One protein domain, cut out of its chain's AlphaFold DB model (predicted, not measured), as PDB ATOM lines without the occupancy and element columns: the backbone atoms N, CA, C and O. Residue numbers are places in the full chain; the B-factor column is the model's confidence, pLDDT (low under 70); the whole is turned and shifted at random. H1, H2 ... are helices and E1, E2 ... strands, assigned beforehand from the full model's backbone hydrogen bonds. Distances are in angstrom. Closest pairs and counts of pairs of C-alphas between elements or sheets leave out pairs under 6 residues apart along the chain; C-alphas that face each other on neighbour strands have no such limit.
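AT A GLANCE: This is residues 428 to 568 of the 965 residues of an uncharacterized protein of Euryarchaeota archaeon (UniProt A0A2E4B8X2). H7 runs through the middle of a body of crossed helices, with H3, H4 and H5 packed round it and H1 starting at its side, where residues 428 to 432 of H1 meet it. H1 runs on from this body as a long arm with H2 folded back beside it, H6 packs across its first part, and E1 is a tail after H7. The printed part has 141 residues, mostly helix, in the order H1 to H7, then E1, which pairs with no named strand. It is compact, with a radius of gyration of the C-alphas of 16.7 A and spans of 53 by 45 by 28 A.

IN THESE COORDINATES: H1, residues 428 to 452, begins at C-alpha (39.543, -93.896, 3.721), spans 35.4 A and has a kink of 34 degrees near residue 442. H2 is 462 to 470, H3 473 to 479, H4 483 to 495 (17.9 A), H5 504 to 511, H6 530 to 540 and H7 544 to 562 (26.9 A). E1, 564 to 567, ends at C-alpha (21.678, -90.723, -14.199).

HOW THE PARTS SIT: H1 and H7 are the hubs, touching four helices each; they are about perpendicular at 80 degrees, closest at the C-alphas of Val 428 and Ala 554, 4.7 A. H1 and H2 form a helical hairpin, closest at C-alphas 442 and 468, 6.4 A. H6 touches H1 with C-alphas 430 and 536 closest, 6.2 A. H7 touches H4 at a steep tilt of 40 degrees, the same way, with C-alphas 489 and 553 closest, 4.7 A. H7 also touches H3, closest at C-alphas 478 and 548, 4.9 A, and H5, closest at C-alphas 508 and 550, 6.9 A. Every O i to N i+4 pair is within hydrogen-bond range in H2 to H7, and 19 of 21 in H1.

THE WHOLE: The C-alphas farthest apart, His 453 and Leu 568, are 58.1 A apart. The printed part has no cut. The link from H5 to H6 is long, residues 512 to 529. Residues 527 to 531 have pLDDT under 70.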
ATOM      1  N   VAL A 428      40.751 -93.410   3.033       90.25
ATOM      2  CA  VAL A 428      39.543 -93.896   3.721       90.25
ATOM      3  C   VAL A 428      39.849 -94.991   4.745       90.25
ATOM      4  O   VAL A 428      39.323 -94.962   5.858       90.25
ATOM      5  N   GLN A 429      40.697 -95.961   4.396       87.38
ATOM      6  CA  GLN A 429      41.054 -97.053   5.297       87.38
ATOM      7  C   GLN A 429      41.947 -96.562   6.441       87.38
ATOM      8  O   GLN A 429      41.730 -96.965   7.585       87.38
ATOM      9  N   VAL A 430      42.924 -95.703   6.138       89.62
ATOM     10  CA  VAL A 430      43.841 -95.118   7.131       89.62
ATOM     11  C   VAL A 430      43.058 -94.264   8.127       89.62
ATOM     12  O   VAL A 430      43.094 -94.529   9.326       89.62
ATOM     13  N   VAL A 431      42.248 -93.323   7.633       91.50
ATOM     14  CA  VAL A 431      41.382 -92.468   8.455       91.50
ATOM     15  C   VAL A 431      40.389 -93.294   9.266       91.50
ATOM     16  O   VAL A 431      40.226 -93.052  10.456       91.50
ATOM     17  N   SER A 432      39.736 -94.303   8.679       88.75
ATOM     18  CA  SER A 432      38.832 -95.179   9.436       88.75
ATOM     19  C   SER A 432      39.564 -95.927  10.559       88.75
ATOM     20  O   SER A 432      39.011 -96.093  11.650       88.75
ATOM     21  N   GLY A 433      40.813 -96.340  10.317       87.06
ATOM     22  CA  GLY A 433      41.708 -96.902  11.326       87.06
ATOM     23  C   GLY A 433      41.986 -95.923  12.466       87.06
ATOM     24  O   GLY A 433      41.782 -96.286  13.624       87.06
ATOM     25  N   LEU A 434      42.346 -94.679  12.138       87.88
ATOM     26  CA  LEU A 434      42.603 -93.600  13.100       87.88
ATOM     27  C   LEU A 434      41.361 -93.232  13.916       87.88
ATOM     28  O   LEU A 434      41.440 -93.164  15.140       87.88
ATOM     29  N   LEU A 435      40.196 -93.084  13.278       87.88
ATOM     30  CA  LEU A 435      38.921 -92.842  13.965       87.88
ATOM     31  C   LEU A 435      38.587 -93.992  14.924       87.88
ATOM     32  O   LEU A 435      38.194 -93.767  16.068       87.88
ATOM     33  N   SER A 436      38.803 -95.241  14.497       87.19
ATOM     34  CA  SER A 436      38.617 -96.404  15.369       87.19
ATOM     35  C   SER A 436      39.626 -96.429  16.520       87.19
ATOM     36  O   SER A 436      39.267 -96.826  17.627       87.19
ATOM     37  N   ALA A 437      40.878 -96.030  16.283       85.12
ATOM     38  CA  ALA A 437      41.915 -95.961  17.306       85.12
ATOM     39  C   ALA A 437      41.613 -94.867  18.343       85.12
ATOM     40  O   ALA A 437      41.668 -95.157  19.537       85.12
ATOM     41  N   SER A 438      41.209 -93.673  17.894       87.69
ATOM     42  CA  SER A 438      40.792 -92.549  18.743       87.69
ATOM     43  C   SER A 438      39.568 -92.893  19.597       87.69
ATOM     44  O   SER A 438      39.537 -92.603  20.789       87.69
ATOM     45  N   TYR A 439      38.585 -93.603  19.038       89.62
ATOM     46  CA  TYR A 439      37.464 -94.106  19.834       89.62
ATOM     47  C   TYR A 439      37.921 -95.128  20.886       89.62
ATOM     48  O   TYR A 439      37.555 -95.055  22.059       89.62
ATOM     49  N   ARG A 440      38.759 -96.094  20.486       87.69
ATOM     50  CA  ARG A 440      39.252 -97.153  21.382       87.69
ATOM     51  C   ARG A 440      40.083 -96.614  22.537       87.69
ATOM     52  O   ARG A 440      40.003 -97.198  23.614       87.69
ATOM     53  N   SER A 441      40.866 -95.554  22.337       85.56
ATOM     54  CA  SER A 441      41.681 -94.979  23.412       85.56
ATOM     55  C   SER A 441      40.835 -94.442  24.565       85.56
ATOM     56  O   SER A 441      41.314 -94.442  25.691       85.56
ATOM     57  N   MET A 442      39.580 -94.058  24.312       89.31
ATOM     58  CA  MET A 442      38.644 -93.618  25.354       89.31
ATOM     59  C   MET A 442      37.724 -94.754  25.822       89.31
ATOM     60  O   MET A 442      37.517 -94.945  27.019       89.31
ATOM     61  N   TRP A 443      37.218 -95.568  24.888       91.69
ATOM     62  CA  TRP A 443      36.282 -96.646  25.211       91.69
ATOM     63  C   TRP A 443      36.932 -97.793  25.996       91.69
ATOM     64  O   TRP A 443      36.276 -98.396  26.836       91.69
ATOM     65  N   ILE A 444      38.211 -98.124  25.756       89.81
ATOM     66  CA  ILE A 444      38.884 -99.224  26.472       89.81
ATOM     67  C   ILE A 444      39.004 -98.931  27.977       89.81
ATOM     68  O   ILE A 444      38.594 -99.801  28.749       89.81
ATOM     69  N   PRO A 445      39.518 -97.764  28.421       88.38
ATOM     70  CA  PRO A 445      39.493 -97.390  29.835       88.38
ATOM     71  C   PRO A 445      38.088 -97.445  30.441       88.38
ATOM     72  O   PRO A 445      37.908 -98.083  31.475       88.38
ATOM     73  N   PHE A 446      37.086 -96.881  29.758       90.00
ATOM     74  CA  PHE A 446      35.687 -96.917  30.200       90.00
ATOM     75  C   PHE A 446      35.158 -98.353  30.361       90.00
ATOM     76  O   PHE A 446      34.576 -98.713  31.382       90.00
ATOM     77  N   TRP A 447      35.420 -99.223  29.383       91.25
ATOM     78  CA  TRP A 447      35.006-100.623  29.430       91.25
ATOM     79  C   TRP A 447      35.725-101.407  30.540       91.25
ATOM     80  O   TRP A 447      35.123-102.282  31.165       91.25
ATOM     81  N   LEU A 448      37.001-101.109  30.815       88.06
ATOM     82  CA  LEU A 448      37.745-101.703  31.933       88.06
ATOM     83  C   LEU A 448      37.202-101.237  33.290       88.06
ATOM     84  O   LEU A 448      37.031-102.077  34.174       88.06
ATOM     85  N   HIS A 449      36.890 -99.944  33.427       88.88
ATOM     86  CA  HIS A 449      36.245 -99.357  34.609       88.88
ATOM     87  C   HIS A 449      34.901-100.031  34.893       88.88
ATOM     88  O   HIS A 449      34.684-100.545  35.989       88.88
ATOM     89  N   GLY A 450      34.063-100.191  33.863       89.69
ATOM     90  CA  GLY A 450      32.801-100.927  33.967       89.69
ATOM     91  C   GLY A 450      32.989-102.352  34.468       89.69
ATOM     92  O   GLY A 450      32.359-102.760  35.441       89.69
ATOM     93  N   ASN A 451      33.907-103.109  33.860       87.62
ATOM     94  CA  ASN A 451      34.136-104.494  34.274       87.62
ATOM     95  C   ASN A 451      34.706-104.621  35.692       87.62
ATOM     96  O   ASN A 451      34.459-105.642  36.338       87.62
ATOM     97  N   HIS A 452      35.483-103.641  36.163       85.44
ATOM     98  CA  HIS A 452      35.982-103.621  37.538       85.44
ATOM     99  C   HIS A 452      34.822-103.544  38.535       85.44
ATOM    100  O   HIS A 452      34.769-104.335  39.475       85.44
ATOM    101  N   HIS A 453      33.839-102.694  38.238       87.69
ATOM    102  CA  HIS A 453      32.605-102.522  39.008       87.69
ATOM    103  C   HIS A 453      31.525-103.574  38.695       87.69
ATOM    104  O   HIS A 453      30.356-103.413  39.026       87.69
ATOM    105  N   GLY A 454      31.897-104.685  38.048       88.12
ATOM    106  CA  GLY A 454      30.978-105.787  37.742       88.12
ATOM    107  C   GLY A 454      29.976-105.500  36.619       88.12
ATOM    108  O   GLY A 454      29.102-106.329  36.358       88.12
ATOM    109  N   TYR A 455      30.122-104.379  35.914       88.94
ATOM    110  CA  TYR A 455      29.260-103.964  34.819       88.94
ATOM    111  C   TYR A 455      29.841-104.295  33.444       88.94
ATOM    112  O   TYR A 455      31.044-104.236  33.191       88.94
ATOM    113  N   ARG A 456      28.959-104.624  32.498       87.69
ATOM    114  CA  ARG A 456      29.337-104.867  31.106       87.69
ATOM    115  C   ARG A 456      28.874-103.706  30.234       87.69
ATOM    116  O   ARG A 456      27.726-103.694  29.793       87.69
ATOM    117  N   ALA A 457      29.810-102.825  29.886       88.31
ATOM    118  CA  ALA A 457      29.617-101.727  28.937       88.31
ATOM    119  C   ALA A 457      29.387-102.243  27.499       88.31
ATOM    120  O   ALA A 457      30.282-102.247  26.656       88.31
ATOM    121  N   SER A 458      28.186-102.762  27.242       89.50
ATOM    122  CA  SER A 458      27.741-103.285  25.937       89.50
ATOM    123  C   SER A 458      26.862-102.304  25.154       89.50
ATOM    124  O   SER A 458      26.599-102.518  23.964       89.50
ATOM    125  N   ARG A 459      26.443-101.228  25.825       91.94
ATOM    126  CA  ARG A 459      25.723-100.068  25.307       91.94
ATOM    127  C   ARG A 459      26.079 -98.850  26.168       91.94
ATOM    128  O   ARG A 459      26.497 -99.039  27.308       91.94
ATOM    129  N   LEU A 460      25.970 -97.660  25.589       93.44
ATOM    130  CA  LEU A 460      26.221 -96.373  26.240       93.44
ATOM    131  C   LEU A 460      24.886 -95.663  26.495       93.44
ATOM    132  O   LEU A 460      23.976 -95.823  25.680       93.44
ATOM    133  N   ASP A 461      24.771 -94.885  27.564       93.00
ATOM    134  CA  ASP A 461      23.711 -93.872  27.690       93.00
ATOM    135  C   ASP A 461      24.048 -92.589  26.898       93.00
ATOM    136  O   ASP A 461      25.064 -92.521  26.195       93.00
ATOM    137  N   SER A 462      23.189 -91.569  26.996       90.06
ATOM    138  CA  SER A 462      23.342 -90.286  26.295       90.06
ATOM    139  C   SER A 462      24.646 -89.559  26.658       90.06
ATOM    140  O   SER A 462      25.336 -89.034  25.781       90.06
ATOM    141  N   ALA A 463      24.994 -89.523  27.949       90.19
ATOM    142  CA  ALA A 463      26.154 -88.792  28.453       90.19
ATOM    143  C   ALA A 463      27.454 -89.505  28.057       90.19
ATOM    144  O   ALA A 463      28.371 -88.893  27.501       90.19
ATOM    145  N   GLN A 464      27.495 -90.824  28.238       93.38
ATOM    146  CA  GLN A 464      28.593 -91.689  27.816       93.38
ATOM    147  C   GLN A 464      28.769 -91.666  26.296       93.38
ATOM    148  O   GLN A 464      29.901 -91.655  25.805       93.38
ATOM    149  N   TYR A 465      27.675 -91.634  25.527       93.19
ATOM    150  CA  TYR A 465      27.731 -91.475  24.077       93.19
ATOM    151  C   TYR A 465      28.371 -90.145  23.688       93.19
ATOM    152  O   TYR A 465      29.320 -90.137  22.903       93.19
ATOM    153  N   ALA A 466      27.902 -89.031  24.257       91.06
ATOM    154  CA  ALA A 466      28.457 -87.712  23.981       91.06
ATOM    155  C   ALA A 466      29.956 -87.649  24.323       91.06
ATOM    156  O   ALA A 466      30.754 -87.174  23.512       91.06
ATOM    157  N   ALA A 467      30.361 -88.204  25.467       90.00
ATOM    158  CA  ALA A 467      31.761 -88.270  25.873       90.00
ATOM    159  C   ALA A 467      32.619 -89.134  24.926       90.00
ATOM    160  O   ALA A 467      33.713 -88.742  24.526       90.00
ATOM    161  N   LEU A 468      32.136 -90.312  24.519       90.94
ATOM    162  CA  LEU A 468      32.945 -91.265  23.751       90.94
ATOM    163  C   LEU A 468      32.923 -91.029  22.235       90.94
ATOM    164  O   LEU A 468      33.904 -91.334  21.556       90.94
ATOM    165  N   HIS A 469      31.827 -90.510  21.684       89.00
ATOM    166  CA  HIS A 469      31.689 -90.244  20.248       89.00
ATOM    167  C   HIS A 469      31.976 -88.786  19.912       89.00
ATOM    168  O   HIS A 469      32.888 -88.512  19.126       89.00
ATOM    169  N   ASN A 470      31.253 -87.859  20.544       87.25
ATOM    170  CA  ASN A 470      31.278 -86.444  20.165       87.25
ATOM    171  C   ASN A 470      32.521 -85.726  20.704       87.25
ATOM    172  O   ASN A 470      33.056 -84.842  20.040       87.25
ATOM    173  N   GLN A 471      33.021 -86.132  21.875       85.69
ATOM    174  CA  GLN A 471      34.220 -85.541  22.478       85.69
ATOM    175  C   GLN A 471      35.525 -86.260  22.103       85.69
ATOM    176  O   GLN A 471      36.597 -85.842  22.547       85.69
ATOM    177  N   SER A 472      35.478 -87.286  21.241       86.19
ATOM    178  CA  SER A 472      36.706 -87.896  20.715       86.19
ATOM    179  C   SER A 472      37.548 -86.857  19.982       86.19
ATOM    180  O   SER A 472      37.011 -86.054  19.222       86.19
ATOM    181  N   ALA A 473      38.869 -86.864  20.187       85.00
ATOM    182  CA  ALA A 473      39.756 -85.854  19.603       85.00
ATOM    183  C   ALA A 473      39.562 -85.727  18.082       85.00
ATOM    184  O   ALA A 473      39.405 -84.625  17.565       85.00
ATOM    185  N   ALA A 474      39.461 -86.860  17.382       86.12
ATOM    186  CA  ALA A 474      39.257 -86.873  15.940       86.12
ATOM    187  C   ALA A 474      37.872 -86.343  15.514       86.12
ATOM    188  O   ALA A 474      37.759 -85.669  14.490       86.12
ATOM    189  N   HIS A 475      36.814 -86.610  16.290       85.50
ATOM    190  CA  HIS A 475      35.488 -86.061  16.000       85.50
ATOM    191  C   HIS A 475      35.418 -84.567  16.314       85.50
ATOM    192  O   HIS A 475      34.934 -83.812  15.476       85.50
ATOM    193  N   ARG A 476      35.975 -84.130  17.453       88.75
ATOM    194  CA  ARG A 476      36.064 -82.712  17.824       88.75
ATOM    195  C   ARG A 476      36.796 -81.901  16.764       88.75
ATOM    196  O   ARG A 476      36.299 -80.857  16.360       88.75
ATOM    197  N   MET A 477      37.918 -82.414  16.260       89.62
ATOM    198  CA  MET A 477      38.632 -81.807  15.136       89.62
ATOM    199  C   MET A 477      37.726 -81.636  13.910       89.62
ATOM    200  O   MET A 477      37.660 -80.552  13.348       89.62
ATOM    201  N   CYS A 478      36.967 -82.671  13.532       88.88
ATOM    202  CA  CYS A 478      36.021 -82.567  12.416       88.88
ATOM    203  C   CYS A 478      34.869 -81.584  12.686       88.88
ATOM    204  O   CYS A 478      34.404 -80.955  11.746       88.88
ATOM    205  N   THR A 479      34.374 -81.469  13.926       88.31
ATOM    206  CA  THR A 479      33.285 -80.533  14.274       88.31
ATOM    207  C   THR A 479      33.735 -79.080  14.355       88.31
ATOM    208  O   THR A 479      32.908 -78.190  14.232       88.31
ATOM    209  N   LEU A 480      35.029 -78.844  14.584       92.25
ATOM    210  CA  LEU A 480      35.621 -77.506  14.596       92.25
ATOM    211  C   LEU A 480      36.072 -77.057  13.198       92.25
ATOM    212  O   LEU A 480      36.528 -75.926  13.045       92.25
ATOM    213  N   LEU A 481      35.949 -77.926  12.190       94.69
ATOM    214  CA  LEU A 481      36.285 -77.606  10.811       94.69
ATOM    215  C   LEU A 481      35.332 -76.513  10.288       94.69
ATOM    216  O   LEU A 481      34.118 -76.719  10.346       94.69
ATOM    217  N   PRO A 482      35.838 -75.391   9.740       96.06
ATOM    218  CA  PRO A 482      34.983 -74.358   9.160       96.06
ATOM    219  C   PRO A 482      34.093 -74.911   8.040       96.06
ATOM    220  O   PRO A 482      34.544 -75.726   7.227       96.06
ATOM    221  N   ASP A 483      32.860 -74.411   7.937       95.69
ATOM    222  CA  ASP A 483      31.880 -74.874   6.941       95.69
ATOM    223  C   ASP A 483      32.419 -74.803   5.503       95.69
ATOM    224  O   ASP A 483      32.204 -75.721   4.709       95.69
ATOM    225  N   GLU A 484      33.189 -73.764   5.168       96.75
ATOM    226  CA  GLU A 484      33.821 -73.616   3.849       96.75
ATOM    227  C   GLU A 484      34.776 -74.775   3.519       96.75
ATOM    228  O   GLU A 484      34.797 -75.290   2.393       96.75
ATOM    229  N   GLN A 485      35.553 -75.222   4.508       96.25
ATOM    230  CA  GLN A 485      36.487 -76.334   4.367       96.25
ATOM    231  C   GLN A 485      35.746 -77.672   4.298       96.25
ATOM    232  O   GLN A 485      36.075 -78.516   3.460       96.25
ATOM    233  N   PHE A 486      34.696 -77.850   5.101       95.69
ATOM    234  CA  PHE A 486      33.836 -79.029   5.011       95.69
ATOM    235  C   PHE A 486      33.194 -79.149   3.617       95.69
ATOM    236  O   PHE A 486      33.289 -80.197   2.975       95.69
ATOM    237  N   GLN A 487      32.636 -78.053   3.090       95.81
ATOM    238  CA  GLN A 487      32.071 -77.990   1.737       95.81
ATOM    239  C   GLN A 487      33.125 -78.219   0.646       95.81
ATOM    240  O   GLN A 487      32.825 -78.775  -0.414       95.81
ATOM    241  N   LYS A 488      34.377 -77.794   0.861       96.62
ATOM    242  CA  LYS A 488      35.495 -78.120  -0.036       96.62
ATOM    243  C   LYS A 488      35.751 -79.628  -0.058       96.62
ATOM    244  O   LYS A 488      35.778 -80.208  -1.144       96.62
ATOM    245  N   ALA A 489      35.887 -80.272   1.103       96.81
ATOM    246  CA  ALA A 489      36.045 -81.725   1.187       96.81
ATOM    247  C   ALA A 489      34.874 -82.469   0.529       96.81
ATOM    248  O   ALA A 489      35.100 -83.428  -0.212       96.81
ATOM    249  N   GLU A 490      33.642 -82.000   0.740       94.88
ATOM    250  CA  GLU A 490      32.442 -82.551   0.113       94.88
ATOM    251  C   GLU A 490      32.502 -82.471  -1.411       94.88
ATOM    252  O   GLU A 490      32.399 -83.496  -2.088       94.88
ATOM    253  N   ARG A 491      32.739 -81.274  -1.960       94.31
ATOM    254  CA  ARG A 491      32.828 -81.064  -3.409       94.31
ATOM    255  C   ARG A 491      33.927 -81.913  -4.036       94.31
ATOM    256  O   ARG A 491      33.680 -82.555  -5.053       94.31
ATOM    257  N   VAL A 492      35.113 -81.981  -3.427       95.69
ATOM    258  CA  VAL A 492      36.234 -82.778  -3.953       95.69
ATOM    259  C   VAL A 492      35.916 -84.277  -3.890       95.69
ATOM    260  O   VAL A 492      36.093 -84.979  -4.888       95.69
ATOM    261  N   ALA A 493      35.381 -84.787  -2.777       93.38
ATOM    262  CA  ALA A 493      35.002 -86.197  -2.658       93.38
ATOM    263  C   ALA A 493      33.867 -86.588  -3.627       93.38
ATOM    264  O   ALA A 493      33.881 -87.682  -4.201       93.38
ATOM    265  N   LEU A 494      32.888 -85.703  -3.845       85.56
ATOM    266  CA  LEU A 494      31.755 -85.919  -4.754       85.56
ATOM    267  C   LEU A 494      32.078 -85.638  -6.233       85.56
ATOM    268  O   LEU A 494      31.412 -86.194  -7.110       85.56
ATOM    269  N   ALA A 495      33.142 -84.902  -6.547       86.38
ATOM    270  CA  ALA A 495      33.633 -84.752  -7.919       86.38
ATOM    271  C   ALA A 495      34.458 -85.966  -8.385       86.38
ATOM    272  O   ALA A 495      34.352 -86.381  -9.536       86.38
ATOM    273  N   ASN A 496      35.222 -86.598  -7.487       82.69
ATOM    274  CA  ASN A 496      36.159 -87.670  -7.841       82.69
ATOM    275  C   ASN A 496      35.553 -89.073  -7.657       82.69
ATOM    276  O   ASN A 496      35.261 -89.492  -6.536       82.69
ATOM    277  N   ALA A 497      35.384 -89.829  -8.751       75.56
ATOM    278  CA  ALA A 497      34.816 -91.186  -8.721       75.56
ATOM    279  C   ALA A 497      35.610 -92.158  -7.832       75.56
ATOM    280  O   ALA A 497      35.015 -93.010  -7.169       75.56
ATOM    281  N   ASP A 498      36.923 -91.951  -7.759       80.44
ATOM    282  CA  ASP A 498      37.872 -92.830  -7.080       80.44
ATOM    283  C   ASP A 498      38.335 -92.295  -5.723       80.44
ATOM    284  O   ASP A 498      39.276 -92.823  -5.133       80.44
ATOM    285  N   ALA A 499      37.632 -91.298  -5.173       85.06
ATOM    286  CA  ALA A 499      37.940 -90.692  -3.875       85.06
ATOM    287  C   ALA A 499      38.144 -91.722  -2.745       85.06
ATOM    288  O   ALA A 499      38.951 -91.517  -1.844       85.06
ATOM    289  N   SER A 500      37.445 -92.864  -2.792       83.00
ATOM    290  CA  SER A 500      37.586 -93.931  -1.792       83.00
ATOM    291  C   SER A 500      38.830 -94.817  -1.949       83.00
ATOM    292  O   SER A 500      39.109 -95.617  -1.057       83.00
ATOM    293  N   LEU A 501      39.525 -94.733  -3.086       81.06
ATOM    294  CA  LEU A 501      40.707 -95.533  -3.431       81.06
ATOM    295  C   LEU A 501      42.012 -94.740  -3.304       81.06
ATOM    296  O   LEU A 501      43.072 -95.344  -3.167       81.06
ATOM    297  N   MET A 502      41.921 -93.410  -3.313       87.06
ATOM    298  CA  MET A 502      43.064 -92.508  -3.218       87.06
ATOM    299  C   MET A 502      43.868 -92.741  -1.949       87.06
ATOM    300  O   MET A 502      43.307 -92.917  -0.868       87.06
ATOM    301  N   SER A 503      45.187 -92.707  -2.084       89.12
ATOM    302  CA  SER A 503      46.141 -92.717  -0.976       89.12
ATOM    303  C   SER A 503      46.075 -91.458  -0.120       89.12
ATOM    304  O   SER A 503      45.490 -90.458  -0.535       89.12
ATOM    305  N   VAL A 504      46.715 -91.480   1.054       91.62
ATOM    306  CA  VAL A 504      46.870 -90.268   1.879       91.62
ATOM    307  C   VAL A 504      47.561 -89.145   1.083       91.62
ATOM    308  O   VAL A 504      46.949 -88.086   0.965       91.62
ATOM    309  N   PRO A 505      48.719 -89.355   0.418       91.44
ATOM    310  CA  PRO A 505      49.357 -88.294  -0.366       91.44
ATOM    311  C   PRO A 505      48.499 -87.762  -1.521       91.44
ATOM    312  O   PRO A 505      48.479 -86.560  -1.769       91.44
ATOM    313  N   GLN A 506      47.763 -88.631  -2.220       91.25
ATOM    314  CA  GLN A 506      46.891 -88.221  -3.330       91.25
ATOM    315  C   GLN A 506      45.681 -87.422  -2.850       91.25
ATOM    316  O   GLN A 506      45.343 -86.402  -3.449       91.25
ATOM    317  N   ALA A 507      45.045 -87.865  -1.763       94.69
ATOM    318  CA  ALA A 507      43.945 -87.135  -1.150       94.69
ATOM    319  C   ALA A 507      44.424 -85.769  -0.632       94.69
ATOM    320  O   ALA A 507      43.766 -84.765  -0.890       94.69
ATOM    321  N   CYS A 508      45.598 -85.708   0.009       95.75
ATOM    322  CA  CYS A 508      46.213 -84.449   0.430       95.75
ATOM    323  C   CYS A 508      46.475 -83.517  -0.759       95.75
ATOM    324  O   CYS A 508      46.049 -82.366  -0.726       95.75
ATOM    325  N   ALA A 509      47.078 -84.020  -1.841       95.00
ATOM    326  CA  ALA A 509      47.334 -83.231  -3.044       95.00
ATOM    327  C   ALA A 509      46.041 -82.652  -3.651       95.00
ATOM    328  O   ALA A 509      46.004 -81.481  -4.019       95.00
ATOM    329  N   LEU A 510      44.959 -83.437  -3.700       95.06
ATOM    330  CA  LEU A 510      43.657 -82.979  -4.201       95.06
ATOM    331  C   LEU A 510      42.962 -81.974  -3.282       95.06
ATOM    332  O   LEU A 510      42.234 -81.104  -3.757       95.06
ATOM    333  N   LEU A 511      43.177 -82.086  -1.974       97.00
ATOM    334  CA  LEU A 511      42.666 -81.136  -0.990       97.00
ATOM    335  C   LEU A 511      43.549 -79.885  -0.872       97.00
ATOM    336  O   LEU A 511      43.136 -78.920  -0.229       97.00
ATOM    337  N   GLY A 512      44.722 -79.855  -1.514       96.25
ATOM    338  CA  GLY A 512      45.704 -78.779  -1.373       96.25
ATOM    339  C   GLY A 512      46.390 -78.761  -0.003       96.25
ATOM    340  O   GLY A 512      46.822 -77.705   0.442       96.25
ATOM    341  N   ILE A 513      46.455 -79.913   0.667       96.75
ATOM    342  CA  ILE A 513      47.126 -80.103   1.955       96.75
ATOM    343  C   ILE A 513      48.621 -80.298   1.700       96.75
ATOM    344  O   ILE A 513      49.017 -81.191   0.945       96.75
ATOM    345  N   SER A 514      49.450 -79.489   2.356       91.62
ATOM    346  CA  SER A 514      50.909 -79.605   2.297       91.62
ATOM    347  C   SER A 514      51.414 -80.295   3.567       91.62
ATOM    348  O   SER A 514      51.249 -79.735   4.648       91.62
ATOM    349  N   PRO A 515      52.019 -81.497   3.484       85.50
ATOM    350  CA  PRO A 515      52.534 -82.186   4.664       85.50
ATOM    351  C   PRO A 515      53.569 -81.321   5.386       85.50
ATOM    352  O   PRO A 515      54.464 -80.767   4.745       85.50
ATOM    353  N   ASN A 516      53.482 -81.229   6.713       83.06
ATOM    354  CA  ASN A 516      54.459 -80.480   7.493       83.06
ATOM    355  C   ASN A 516      55.771 -81.277   7.579       83.06
ATOM    356  O   ASN A 516      55.874 -82.245   8.331       83.06
ATOM    357  N   SER A 517      56.781 -80.879   6.802       78.94
ATOM    358  CA  SER A 517      58.083 -81.555   6.763       78.94
ATOM    359  C   SER A 517      58.899 -81.401   8.050       78.94
ATOM    360  O   SER A 517      59.850 -82.153   8.238       78.94
ATOM    361  N   GLY A 518      58.542 -80.453   8.926       79.81
ATOM    362  CA  GLY A 518      59.238 -80.191  10.191       79.81
ATOM    363  C   GLY A 518      58.581 -80.804  11.432       79.81
ATOM    364  O   GLY A 518      59.101 -80.641  12.533       79.81
ATOM    365  N   ALA A 519      57.434 -81.479  11.298       76.81
ATOM    366  CA  ALA A 519      56.755 -82.084  12.440       76.81
ATOM    367  C   ALA A 519      57.469 -83.366  12.898       76.81
ATOM    368  O   ALA A 519      57.811 -84.229  12.086       76.81
ATOM    369  N   SER A 520      57.653 -83.515  14.216       78.12
ATOM    370  CA  SER A 520      58.101 -84.784  14.795       78.12
ATOM    371  C   SER A 520      57.112 -85.889  14.406       78.12
ATOM    372  O   SER A 520      55.903 -85.679  14.550       78.12
ATOM    373  N   PRO A 521      57.582 -87.045  13.901       77.69
ATOM    374  CA  PRO A 521      56.696 -88.095  13.431       77.69
ATOM    375  C   PRO A 521      55.773 -88.562  14.556       77.69
ATOM    376  O   PRO A 521      56.231 -89.011  15.610       77.69
ATOM    377  N   GLY A 522      54.462 -88.490  14.315       75.88
ATOM    378  CA  GLY A 522      53.468 -89.015  15.244       75.88
ATOM    379  C   GLY A 522      53.740 -90.485  15.581       75.88
ATOM    380  O   GLY A 522      54.233 -91.248  14.753       75.88
ATOM    381  N   THR A 523      53.416 -90.918  16.801       80.31
ATOM    382  CA  THR A 523      53.545 -92.336  17.174       80.31
ATOM    383  C   THR A 523      52.328 -93.110  16.659       80.31
ATOM    384  O   THR A 523      51.226 -92.902  17.168       80.31
ATOM    385  N   PRO A 524      52.475 -94.014  15.673       79.88
ATOM    386  CA  PRO A 524      51.331 -94.664  15.047       79.88
ATOM    387  C   PRO A 524      50.705 -95.739  15.925       79.88
ATOM    388  O   PRO A 524      51.292 -96.224  16.898       79.88
ATOM    389  N   CYS A 525      49.493 -96.164  15.563       73.25
ATOM    390  CA  CYS A 525      48.759 -97.129  16.358       73.25
ATOM    391  C   CYS A 525      49.466 -98.490  16.328       73.25
ATOM    392  O   CYS A 525      49.529 -99.170  15.300       73.25
ATOM    393  N   SER A 526      49.938 -98.971  17.481       71.81
ATOM    394  CA  SER A 526      50.610-100.278  17.601       71.81
ATOM    395  C   SER A 526      49.724-101.479  17.222       71.81
ATOM    396  O   SER A 526      50.225-102.587  17.005       71.81
ATOM    397  N   ALA A 527      48.404-101.274  17.123       66.12
ATOM    398  CA  ALA A 527      47.441-102.278  16.679       66.12
ATOM    399  C   ALA A 527      47.311-102.378  15.145       66.12
ATOM    400  O   ALA A 527      46.790-103.389  14.659       66.12
ATOM    401  N   SER A 528      47.784-101.374  14.402       68.06
ATOM    402  CA  SER A 528      47.781-101.330  12.937       68.06
ATOM    403  C   SER A 528      48.965-102.102  12.339       68.06
ATOM    404  O   SER A 528      49.957-102.413  13.001       68.06
ATOM    405  N   THR A 529      48.864-102.488  11.067       66.50
ATOM    406  CA  THR A 529      50.004-103.063  10.330       66.50
ATOM    407  C   THR A 529      51.030-101.975  10.027       66.50
ATOM    408  O   THR A 529      50.610-100.867   9.742       66.50
ATOM    409  N   ARG A 530      52.339-102.275   9.987       67.44
ATOM    410  CA  ARG A 530      53.391-101.257   9.761       67.44
ATOM    411  C   ARG A 530      53.146-100.342   8.552       67.44
ATOM    412  O   ARG A 530      53.281 -99.147   8.684       67.44
ATOM    413  N   ALA A 531      52.687-100.878   7.423       64.38
ATOM    414  CA  ALA A 531      52.370-100.046   6.258       64.38
ATOM    415  C   ALA A 531      51.194 -99.074   6.507       64.38
ATOM    416  O   ALA A 531      51.210 -97.943   6.042       64.38
ATOM    417  N   VAL A 532      50.197 -99.491   7.297       75.31
ATOM    418  CA  VAL A 532      49.126 -98.594   7.763       75.31
ATOM    419  C   VAL A 532      49.681 -97.616   8.790       75.31
ATOM    420  O   VAL A 532      49.303 -96.464   8.747       75.31
ATOM    421  N   GLN A 533      50.597 -98.044   9.662       81.31
ATOM    422  CA  GLN A 533      51.269 -97.164  10.618       81.31
ATOM    423  C   GLN A 533      52.046 -96.058   9.903       81.31
ATOM    424  O   GLN A 533      51.902 -94.911  10.283       81.31
ATOM    425  N   ASP A 534      52.802 -96.374   8.852       79.38
ATOM    426  CA  ASP A 534      53.553 -95.380   8.081       79.38
ATOM    427  C   ASP A 534      52.589 -94.350   7.446       79.38
ATOM    428  O   ASP A 534      52.809 -93.149   7.561       79.38
ATOM    429  N   ALA A 535      51.454 -94.798   6.895       84.12
ATOM    430  CA  ALA A 535      50.408 -93.897   6.395       84.12
ATOM    431  C   ALA A 535      49.649 -93.147   7.514       84.12
ATOM    432  O   ALA A 535      49.193 -92.026   7.316       84.12
ATOM    433  N   GLU A 536      49.499 -93.738   8.703       87.25
ATOM    434  CA  GLU A 536      48.965 -93.060   9.889       87.25
ATOM    435  C   GLU A 536      49.917 -91.943  10.338       87.25
ATOM    436  O   GLU A 536      49.434 -90.873  10.692       87.25
ATOM    437  N   VAL A 537      51.242 -92.160  10.289       86.31
ATOM    438  CA  VAL A 537      52.263 -91.123  10.547       86.31
ATOM    439  C   VAL A 537      52.096 -89.958   9.585       86.31
ATOM    440  O   VAL A 537      52.087 -88.817  10.032       86.31
ATOM    441  N   GLU A 538      51.872 -90.223   8.296       87.69
ATOM    442  CA  GLU A 538      51.610 -89.155   7.323       87.69
ATOM    443  C   GLU A 538      50.400 -88.295   7.715       87.69
ATOM    444  O   GLU A 538      50.484 -87.073   7.640       87.69
ATOM    445  N   VAL A 539      49.304 -88.904   8.188       89.69
ATOM    446  CA  VAL A 539      48.117 -88.161   8.655       89.69
ATOM    447  C   VAL A 539      48.378 -87.435   9.978       89.69
ATOM    448  O   VAL A 539      47.918 -86.312  10.153       89.69
ATOM    449  N   MET A 540      49.104 -88.051  10.916       87.12
ATOM    450  CA  MET A 540      49.423 -87.438  12.214       87.12
ATOM    451  C   MET A 540      50.422 -86.281  12.109       87.12
ATOM    452  O   MET A 540      50.469 -85.456  13.015       87.12
ATOM    453  N   ASN A 541      51.195 -86.210  11.024       89.44
ATOM    454  CA  ASN A 541      52.112 -85.103  10.749       89.44
ATOM    455  C   ASN A 541      51.419 -83.900  10.088       89.44
ATOM    456  O   ASN A 541      52.060 -82.877   9.848       89.44
ATOM    457  N   LEU A 542      50.129 -84.006   9.761       91.88
ATOM    458  CA  LEU A 542      49.339 -82.872   9.290       91.88
ATOM    459  C   LEU A 542      49.001 -81.939  10.458       91.88
ATOM    460  O   LEU A 542      48.913 -82.366  11.612       91.88
ATOM    461  N   CYS A 543      48.769 -80.658  10.163       91.69
ATOM    462  CA  CYS A 543      48.161 -79.773  11.152       91.69
ATOM    463  C   CYS A 543      46.720 -80.230  11.450       91.69
ATOM    464  O   CYS A 543      46.123 -81.000  10.691       91.69
ATOM    465  N   ALA A 544      46.153 -79.774  12.569       90.81
ATOM    466  CA  ALA A 544      44.825 -80.211  12.995       90.81
ATOM    467  C   ALA A 544      43.743 -79.924  11.934       90.81
ATOM    468  O   ALA A 544      42.918 -80.798  11.667       90.81
ATOM    469  N   ASP A 545      43.796 -78.755  11.293       93.38
ATOM    470  CA  ASP A 545      42.837 -78.344  10.262       93.38
ATOM    471  C   ASP A 545      42.944 -79.224   9.009       93.38
ATOM    472  O   ASP A 545      41.941 -79.755   8.529       93.38
ATOM    473  N   ASP A 546      44.162 -79.479   8.525       95.69
ATOM    474  CA  ASP A 546      44.404 -80.344   7.365       95.69
ATOM    475  C   ASP A 546      44.005 -81.800   7.641       95.69
ATOM    476  O   ASP A 546      43.386 -82.462   6.801       95.69
ATOM    477  N   ALA A 547      44.312 -82.308   8.837       94.25
ATOM    478  CA  ALA A 547      43.876 -83.630   9.264       94.25
ATOM    479  C   ALA A 547      42.344 -83.711   9.331       94.25
ATOM    480  O   ALA A 547      41.764 -84.681   8.839       94.25
ATOM    481  N   ALA A 548      41.674 -82.697   9.888       95.44
ATOM    482  CA  ALA A 548      40.216 -82.619   9.942       95.44
ATOM    483  C   ALA A 548      39.593 -82.567   8.537       95.44
ATOM    484  O   ALA A 548      38.638 -83.301   8.260       95.44
ATOM    485  N   LEU A 549      40.176 -81.787   7.622       97.00
ATOM    486  CA  LEU A 549      39.767 -81.706   6.222       97.00
ATOM    487  C   LEU A 549      39.900 -83.065   5.513       97.00
ATOM    488  O   LEU A 549      38.964 -83.517   4.845       97.00
ATOM    489  N   LEU A 550      41.026 -83.764   5.701       96.94
ATOM    490  CA  LEU A 550      41.239 -85.115   5.171       96.94
ATOM    491  C   LEU A 550      40.253 -86.128   5.773       96.94
ATOM    492  O   LEU A 550      39.737 -86.997   5.062       96.94
ATOM    493  N   MET A 551      39.954 -86.021   7.071       95.62
ATOM    494  CA  MET A 551      38.980 -86.888   7.735       95.62
ATOM    495  C   MET A 551      37.558 -86.663   7.211       95.62
ATOM    496  O   MET A 551      36.844 -87.639   6.952       95.62
ATOM    497  N   ALA A 552      37.156 -85.408   6.997       95.62
ATOM    498  CA  ALA A 552      35.883 -85.061   6.371       95.62
ATOM    499  C   ALA A 552      35.796 -85.641   4.951       95.62
ATOM    500  O   ALA A 552      34.844 -86.365   4.640       95.62
ATOM    501  N   PHE A 553      36.834 -85.440   4.131       96.62
ATOM    502  CA  PHE A 553      36.935 -86.024   2.790       96.62
ATOM    503  C   PHE A 553      36.771 -87.548   2.821       96.62
ATOM    504  O   PHE A 553      35.934 -88.099   2.105       96.62
ATOM    505  N   ALA A 554      37.508 -88.243   3.690       95.56
ATOM    506  CA  ALA A 554      37.452 -89.697   3.806       95.56
ATOM    507  C   ALA A 554      36.063 -90.206   4.239       95.56
ATOM    508  O   ALA A 554      35.583 -91.222   3.723       95.56
ATOM    509  N   ARG A 555      35.376 -89.506   5.153       92.12
ATOM    510  CA  ARG A 555      33.998 -89.842   5.563       92.12
ATOM    511  C   ARG A 555      33.019 -89.693   4.399       92.12
ATOM    512  O   ARG A 555      32.222 -90.602   4.160       92.12
ATOM    513  N   ILE A 556      33.113 -88.603   3.642       92.88
ATOM    514  CA  ILE A 556      32.241 -88.337   2.490       92.88
ATOM    515  C   ILE A 556      32.534 -89.322   1.354       92.88
ATOM    516  O   ILE A 556      31.609 -89.910   0.795       92.88
ATOM    517  N   ALA A 557      33.807 -89.608   1.076       90.12
ATOM    518  CA  ALA A 557      34.223 -90.626   0.114       90.12
ATOM    519  C   ALA A 557      33.706 -92.025   0.500       90.12
ATOM    520  O   ALA A 557      33.247 -92.787  -0.356       90.12
ATOM    521  N   THR A 558      33.695 -92.351   1.798       87.75
ATOM    522  CA  THR A 558      33.093 -93.594   2.310       87.75
ATOM    523  C   THR A 558      31.588 -93.625   2.055       87.75
ATOM    524  O   THR A 558      31.081 -94.621   1.532       87.75
ATOM    525  N   LEU A 559      30.870 -92.542   2.372       83.69
ATOM    526  CA  LEU A 559      29.429 -92.428   2.135       83.69
ATOM    527  C   LEU A 559      29.092 -92.545   0.648       83.69
ATOM    528  O   LEU A 559      28.225 -93.338   0.286       83.69
ATOM    529  N   ARG A 560      29.837 -91.856  -0.219       82.81
ATOM    530  CA  ARG A 560      29.728 -91.978  -1.677       82.81
ATOM    531  C   ARG A 560      29.927 -93.422  -2.135       82.81
ATOM    532  O   ARG A 560      29.153 -93.933  -2.934       82.81
ATOM    533  N   SER A 561      30.933 -94.124  -1.610       77.31
ATOM    534  CA  SER A 561      31.165 -95.529  -1.976       77.31
ATOM    535  C   SER A 561      29.996 -96.454  -1.576       77.31
ATOM    536  O   SER A 561      29.766 -97.491  -2.213       77.31
ATOM    537  N   ALA A 562      29.232 -96.066  -0.545       75.81
ATOM    538  CA  ALA A 562      28.055 -96.775  -0.047       75.81
ATOM    539  C   ALA A 562      26.740 -96.365  -0.745       75.81
ATOM    540  O   ALA A 562      25.828 -97.197  -0.832       75.81
ATOM    541  N   LEU A 563      26.661 -95.129  -1.253       79.88
ATOM    542  CA  LEU A 563      25.530 -94.526  -1.962       79.88
ATOM    543  C   LEU A 563      25.959 -94.101  -3.370       79.88
ATOM    544  O   LEU A 563      26.481 -93.010  -3.576       79.88
ATOM    545  N   LEU A 564      25.714 -94.962  -4.357       79.44
ATOM    546  CA  LEU A 564      26.018 -94.648  -5.757       79.44
ATOM    547  C   LEU A 564      24.729 -94.286  -6.486       79.44
ATOM    548  O   LEU A 564      23.765 -95.039  -6.426       79.44
ATOM    549  N   SER A 565      24.714 -93.174  -7.208       84.00
ATOM    550  CA  SER A 565      23.596 -92.781  -8.064       84.00
ATOM    551  C   SER A 565      24.118 -92.538  -9.473       84.00
ATOM    552  O   SER A 565      25.097 -91.815  -9.645       84.00
ATOM    553  N   TYR A 566      23.477 -93.144 -10.467       85.31
ATOM    554  CA  TYR A 566      23.769 -92.927 -11.881       85.31
ATOM    555  C   TYR A 566      22.535 -92.352 -12.573       85.31
ATOM    556  O   TYR A 566      21.442 -92.910 -12.446       85.31
ATOM    557  N   ASP A 567      22.713 -91.256 -13.311       86.38
ATOM    558  CA  ASP A 567      21.678 -90.723 -14.199       86.38
ATOM    559  C   ASP A 567      21.531 -91.640 -15.424       86.38
ATOM    560  O   ASP A 567      22.520 -92.091 -16.005       86.38
ATOM    561  N   LEU A 568      20.290 -91.960 -15.782       87.25
ATOM    562  CA  LEU A 568      19.933 -92.825 -16.908       87.25
ATOM    563  C   LEU A 568      19.575 -92.022 -18.168       87.25
ATOM    564  O   LEU A 568      19.193 -92.614 -19.179       87.25
TER     565      LEU A 568